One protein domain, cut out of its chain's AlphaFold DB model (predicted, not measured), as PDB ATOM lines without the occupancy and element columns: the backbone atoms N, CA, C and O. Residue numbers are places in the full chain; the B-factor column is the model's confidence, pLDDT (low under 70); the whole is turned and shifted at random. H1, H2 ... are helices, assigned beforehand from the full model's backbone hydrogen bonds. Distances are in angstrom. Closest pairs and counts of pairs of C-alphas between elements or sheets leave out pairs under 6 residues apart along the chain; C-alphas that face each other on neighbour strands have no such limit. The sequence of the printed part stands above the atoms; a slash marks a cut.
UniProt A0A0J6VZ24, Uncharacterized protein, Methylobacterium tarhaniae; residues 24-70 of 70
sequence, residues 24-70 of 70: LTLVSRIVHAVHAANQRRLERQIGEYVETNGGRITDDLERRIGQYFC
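This is residues 24 to 70 of the 70 residues of an uncharacterized protein of Methylobacterium tarhaniae (UniProt A0A0J6VZ24). One long helix, H1, makes the length of the model, and a much shorter helix, H2, folds back beside its last part as a lopsided helical hairpin. Residues 24 to 41 of H1 stick out as a free arm, with no other part of the printed chain beside them. The printed part has 47 residues with two named helices, H1 then H2 along the chain, and no named strand; the class is all helix. It is only just extended, close to loose, with a radius of gyration of the C-alphas of 14.5 A, and the C-alphas span 44 by 16 by 11 A, a rod in outline.

H1 is residues 24 to 52, 41.8 A from first to last C-alpha. It begins with C-alpha 24 at (190.999, 174.318, 175.524) and ends with C-alpha 52 at (177.967, 161.028, 212.939). H2 is residues 59 to 69, 15.3 A long in the same measure, and ends with C-alpha 69 at (177.753, 158.652, 197.571).

H1 touches H2 with residues 42 to 50 alone. The closest C-alphas of the two helices are those of Ile 46 and Ile 65, 7.2 A apart. They run opposite ways at a steep tilt of 38 degrees, only just past shallow, and form a helical hairpin. Their centres are 19.2 A apart. In H1 and H2 every O i to N i+4 pair is within hydrogen-bond range.

The two C-alphas farthest apart are those of Leu 24 and Gly 54, at 45.3 A. The link from H1 to H2 has 6 residues and is short. The printed part has no cut and ends at residue 70, the chain's last residue. The mean pLDDT of the printed part is 91.0, and no printed residue is under 70.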
ATOM      1  N   LEU A  24     191.153 175.714 175.099       89.81
ATOM      2  CA  LEU A  24     190.999 174.318 175.524       89.81
ATOM      3  C   LEU A  24     191.852 173.962 176.751       89.81
ATOM      4  O   LEU A  24     191.379 173.264 177.648       89.81
ATOM      5  N   THR A  25     193.084 174.466 176.832       91.25
ATOM      6  CA  THR A  25     193.963 174.260 177.989       91.25
ATOM      7  C   THR A  25     193.401 174.950 179.228       91.25
ATOM      8  O   THR A  25     193.436 174.380 180.319       91.25
ATOM      9  N   LEU A  26     192.841 176.153 179.074       90.12
ATOM     10  CA  LEU A  26     192.182 176.860 180.171       90.12
ATOM     11  C   LEU A  26     190.943 176.101 180.665       90.12
ATOM     12  O   LEU A  26     190.807 175.869 181.866       90.12
ATOM     13  N   VAL A  27     190.076 175.662 179.749       92.94
ATOM     14  CA  VAL A  27     188.880 174.872 180.083       92.94
ATOM     15  C   VAL A  27     189.270 173.578 180.795       92.94
ATOM     16  O   VAL A  27     188.703 173.268 181.840       92.94
ATOM     17  N   SER A  28     190.281 172.860 180.298       92.19
ATOM     18  CA  SER A  28     190.796 171.649 180.946       92.19
ATOM     19  C   SER A  28     191.247 171.924 182.385       92.19
ATOM     20  O   SER A  28     190.824 171.220 183.304       92.19
ATOM     21  N   ARG A  29     192.021 172.992 182.623       92.88
ATOM     22  CA  ARG A  29     192.454 173.382 183.977       92.88
ATOM     23  C   ARG A  29     191.275 173.674 184.904       92.88
ATOM     24  O   ARG A  29     191.299 173.246 186.055       92.88
ATOM     25  N   ILE A  30     190.247 174.365 184.411       94.25
ATOM     26  CA  ILE A  30     189.036 174.664 185.188       94.25
ATOM     27  C   ILE A  30     188.308 173.370 185.553       94.25
ATOM     28  O   ILE A  30     187.988 173.166 186.722       94.25
ATOM     29  N   VAL A  31     188.090 172.474 184.588       95.75
ATOM     30  CA  VAL A  31     187.425 171.186 184.832       95.75
ATOM     31  C   VAL A  31     188.190 170.374 185.876       95.75
ATOM     32  O   VAL A  31     187.581 169.884 186.825       95.75
ATOM     33  N   HIS A  32     189.518 170.293 185.768       95.12
ATOM     34  CA  HIS A  32     190.343 169.612 186.766       95.12
ATOM     35  C   HIS A  32     190.248 170.260 188.151       95.12
ATOM     36  O   HIS A  32     190.118 169.550 189.150       95.12
ATOM     37  N   ALA A  33     190.268 171.592 188.231       93.69
ATOM     38  CA  ALA A  33     190.140 172.309 189.497       93.69
ATOM     39  C   ALA A  33     188.771 172.072 190.156       93.69
ATOM     40  O   ALA A  33     188.702 171.804 191.356       93.69
ATOM     41  N   VAL A  34     187.692 172.116 189.369       95.69
ATOM     42  CA  VAL A  34     186.325 171.845 189.836       95.69
ATOM     43  C   VAL A  34     186.183 170.392 190.281       95.69
ATOM     44  O   VAL A  34     185.642 170.135 191.354       95.69
ATOM     45  N   HIS A  35     186.710 169.444 189.508       95.38
ATOM     46  CA  HIS A  35     186.680 168.031 189.868       95.38
ATOM     47  C   HIS A  35     187.423 167.773 191.186       95.38
ATOM     48  O   HIS A  35     186.868 167.155 192.089       95.38
ATOM     49  N   ALA A  36     188.624 168.336 191.354       94.81
ATOM     50  CA  ALA A  36     189.381 168.225 192.600       94.81
ATOM     51  C   ALA A  36     188.655 168.873 193.793       94.81
ATOM     52  O   ALA A  36     188.688 168.344 194.904       94.81
ATOM     53  N   ALA A  37     187.988 170.012 193.589       94.19
ATOM     54  CA  ALA A  37     187.193 170.657 194.631       94.19
ATOM     55  C   ALA A  37     185.984 169.802 195.047       94.19
ATOM     56  O   ALA A  37     185.740 169.628 196.242       94.19
ATOM     57  N   ASN A  38     185.267 169.236 194.076       94.12
ATOM     58  CA  ASN A  38     184.141 168.342 194.334       94.12
ATOM     59  C   ASN A  38     184.592 167.072 195.058       94.12
ATOM     60  O   ASN A  38     183.950 166.681 196.029       94.12
ATOM     61  N   GLN A  39     185.727 166.496 194.661       94.38
ATOM     62  CA  GLN A  39     186.298 165.317 195.305       94.38
ATOM     63  C   GLN A  39     186.597 165.570 196.790       94.38
ATOM     64  O   GLN A  39     186.117 164.841 197.652       94.38
ATOM     65  N   ARG A  40     187.281 166.675 197.117       94.12
ATOM     66  CA  ARG A  40     187.548 167.055 198.519       94.12
ATOM     67  C   ARG A  40     186.271 167.302 199.320       94.12
ATOM     68  O   ARG A  40     186.239 167.089 200.531       94.12
ATOM     69  N   ARG A  41     185.226 167.826 198.672       94.62
ATOM     70  CA  ARG A  41     183.925 168.039 199.313       94.62
ATOM     71  C   ARG A  41     183.246 166.706 199.624       94.62
ATOM     72  O   ARG A  41     182.743 166.561 200.731       94.62
ATOM     73  N   LEU A  42     183.265 165.765 198.683       93.31
ATOM     74  CA  LEU A  42     182.727 164.418 198.866       93.31
ATOM     75  C   LEU A  42     183.451 163.691 200.008       93.31
ATOM     76  O   LEU A  42     182.808 163.194 200.923       93.31
ATOM     77  N   GLU A  43     184.786 163.712 200.006       92.81
ATOM     78  CA  GLU A  43     185.612 163.103 201.058       92.81
ATOM     79  C   GLU A  43     185.283 163.667 202.446       92.81
ATOM     80  O   GLU A  43     185.121 162.908 203.401       92.81
ATOM     81  N   ARG A  44     185.102 164.992 202.557       94.62
ATOM     82  CA  ARG A  44     184.665 165.626 203.809       94.62
ATOM     83  C   ARG A  44     183.284 165.132 204.246       94.62
ATOM     84  O   ARG A  44     183.115 164.810 205.414       94.62
ATOM     85  N   GLN A  45     182.319 165.050 203.331       93.56
ATOM     86  CA  GLN A  45     180.963 164.590 203.652       93.56
ATOM     87  C   GLN A  45     180.935 163.130 204.107       93.56
ATOM     88  O   GLN A  45     180.208 162.798 205.040       93.56
ATOM     89  N   ILE A  46     181.741 162.265 203.486       90.81
ATOM     90  CA  ILE A  46     181.890 160.873 203.920       90.81
ATOM     91  C   ILE A  46     182.501 160.831 205.327       90.81
ATOM     92  O   ILE A  46     181.998 160.105 206.179       90.81
ATOM     93  N   GLY A  47     183.527 161.644 205.602       90.75
ATOM     94  CA  GLY A  47     184.116 161.767 206.939       90.75
ATOM     95  C   GLY A  47     183.097 162.188 208.002       90.75
ATOM     96  O   GLY A  47     182.915 161.481 208.991       90.75
ATOM     97  N   GLU A  48     182.360 163.273 207.758       93.12
ATOM     98  CA  GLU A  48     181.289 163.759 208.644       93.12
ATOM     99  C   GLU A  48     180.194 162.699 208.858       93.12
ATOM    100  O   GLU A  48     179.688 162.513 209.969       93.12
ATOM    101  N   TYR A  49     179.838 161.964 207.801       89.56
ATOM    102  CA  TYR A  49     178.874 160.873 207.879       89.56
ATOM    103  C   TYR A  49     179.379 159.737 208.772       89.56
ATOM    104  O   TYR A  49     178.632 159.243 209.618       89.56
ATOM    105  N   VAL A  50     180.644 159.341 208.635       91.00
ATOM    106  CA  VAL A  50     181.262 158.309 209.477       91.00
ATOM    107  C   VAL A  50     181.318 158.757 210.937       91.00
ATOM    108  O   VAL A  50     180.917 157.996 211.817       91.00
ATOM    109  N   GLU A  51     181.740 159.994 211.206       92.25
ATOM    110  CA  GLU A  51     181.775 160.569 212.557       92.25
ATOM    111  C   GLU A  51     180.387 160.572 213.208       92.25
ATOM    112  O   GLU A  51     180.224 160.097 214.334       92.25
ATOM    113  N   THR A  52     179.362 161.002 212.466       90.81
ATOM    114  CA  THR A  52     177.967 161.028 212.939       90.81
ATOM    115  C   THR A  52     177.431 159.627 213.256       90.81
ATOM    116  O   THR A  52     176.597 159.470 214.146       90.81
ATOM    117  N   ASN A  53     177.920 158.589 212.570       88.31
ATOM    118  CA  ASN A  53     177.539 157.191 212.807       88.31
ATOM    119  C   ASN A  53     178.459 156.480 213.829       88.31
ATOM    120  O   ASN A  53     178.473 155.251 213.896       88.31
ATOM    121  N   GLY A  54     179.204 157.227 214.651       88.31
ATOM    122  CA  GLY A  54     180.009 156.682 215.751       88.31
ATOM    123  C   GLY A  54     181.486 156.465 215.422       88.31
ATOM    124  O   GLY A  54     182.186 155.799 216.184       88.31
ATOM    125  N   GLY A  55     181.972 157.006 214.300       85.06
ATOM    126  CA  GLY A  55     183.397 157.079 213.964       85.06
ATOM    127  C   GLY A  55     184.056 155.742 213.615       85.06
ATOM    128  O   GLY A  55     185.275 155.681 213.465       85.06
ATOM    129  N   ARG A  56     183.278 154.660 213.492       87.94
ATOM    130  CA  ARG A  56     183.782 153.316 213.203       87.94
ATOM    131  C   ARG A  56     183.252 152.827 211.863       87.94
ATOM    132  O   ARG A  56     182.046 152.708 211.680       87.94
ATOM    133  N   ILE A  57     184.169 152.499 210.957       88.25
ATOM    134  CA  ILE A  57     183.850 151.850 209.683       88.25
ATOM    135  C   ILE A  57     183.389 150.412 209.974       88.25
ATOM    136  O   ILE A  57     184.095 149.647 210.635       88.25
ATOM    137  N   THR A  58     182.181 150.069 209.527       89.88
ATOM    138  CA  THR A  58     181.593 148.722 209.588       89.88
ATOM    139  C   THR A  58     181.025 148.361 208.220       89.88
ATOM    140  O   THR A  58     180.658 149.258 207.466       89.88
ATOM    141  N   ASP A  59     180.882 147.070 207.925       90.62
ATOM    142  CA  ASP A  59     180.381 146.590 206.629       90.62
ATOM    143  C   ASP A  59     179.015 147.199 206.247       90.62
ATOM    144  O   ASP A  59     178.769 147.538 205.089       90.62
ATOM    145  N   ASP A  60     178.111 147.390 207.218       89.12
ATOM    146  CA  ASP A  60     176.821 148.045 206.956       89.12
ATOM    147  C   ASP A  60     176.982 149.547 206.676       89.12
ATOM    148  O   ASP A  60     176.312 150.086 205.793       89.12
ATOM    149  N   LEU A  61     177.904 150.222 207.370       88.31
ATOM    150  CA  LEU A  61     178.199 151.631 207.121       88.31
ATOM    151  C   LEU A  61     178.841 151.832 205.744       88.31
ATOM    152  O   LEU A  61     178.438 152.743 205.025       88.31
ATOM    153  N   GLU A  62     179.775 150.969 205.345       89.81
ATOM    154  CA  GLU A  62     180.369 150.978 204.003       89.81
ATOM    155  C   GLU A  62     179.305 150.772 202.925       89.81
ATOM    156  O   GLU A  62     179.250 151.522 201.949       89.81
ATOM    157  N   ARG A  63     178.387 149.819 203.137       91.31
ATOM    158  CA  ARG A  63     177.256 149.597 202.229       91.31
ATOM    159  C   ARG A  63     176.365 150.834 202.111       91.31
ATOM    160  O   ARG A  63     175.943 151.171 201.007       91.31
ATOM    161  N   ARG A  64     176.084 151.525 203.220       88.12
ATOM    162  CA  ARG A  64     175.302 152.774 203.221       88.12
ATOM    163  C   ARG A  64     176.050 153.897 202.506       88.12
ATOM    164  O   ARG A  64     175.444 154.587 201.693       88.12
ATOM    165  N   ILE A  65     177.353 154.051 202.735       89.31
ATOM    166  CA  ILE A  65     178.179 155.034 202.017       89.31
ATOM    167  C   ILE A  65     178.107 154.778 200.505       89.31
ATOM    168  O   ILE A  65     177.828 155.705 199.749       89.31
ATOM    169  N   GLY A  66     178.246 153.524 200.070       89.25
ATOM    170  CA  GLY A  66     178.117 153.155 198.659       89.25
ATOM    171  C   GLY A  66     176.734 153.435 198.053       89.25
ATOM    172  O   GLY A  66     176.644 153.685 196.864       89.25
ATOM    173  N   GLN A  67     175.654 153.433 198.841       90.25
ATOM    174  CA  GLN A  67     174.311 153.781 198.349       90.25
ATOM    175  C   GLN A  67     174.062 155.292 198.264       90.25
ATOM    176  O   GLN A  67     173.240 155.728 197.463       90.25
ATOM    177  N   TYR A  68     174.703 156.082 199.129       85.25
ATOM    178  CA  TYR A  68     174.462 157.525 199.223       85.25
ATOM    179  C   TYR A  68     175.441 158.369 198.400       85.25
ATOM    180  O   TYR A  68     175.091 159.485 198.021       85.25
ATOM    181  N   PHE A  69     176.657 157.870 198.156       83.69
ATOM    182  CA  PHE A  69     177.753 158.652 197.571       83.69
ATOM    183  C   PHE A  69     178.315 158.085 196.254       83.69
ATOM    184  O   PHE A  69     179.137 158.763 195.634       83.69
ATOM    185  N   CYS A  70     177.896 156.888 195.822       74.56
ATOM    186  CA  CYS A  70     178.227 156.301 194.515       74.56
ATOM    187  C   CYS A  70     176.985 156.204 193.625       74.56
ATOM    188  O   CYS A  70     177.167 156.317 192.393       74.56
TER     189      CYS A  70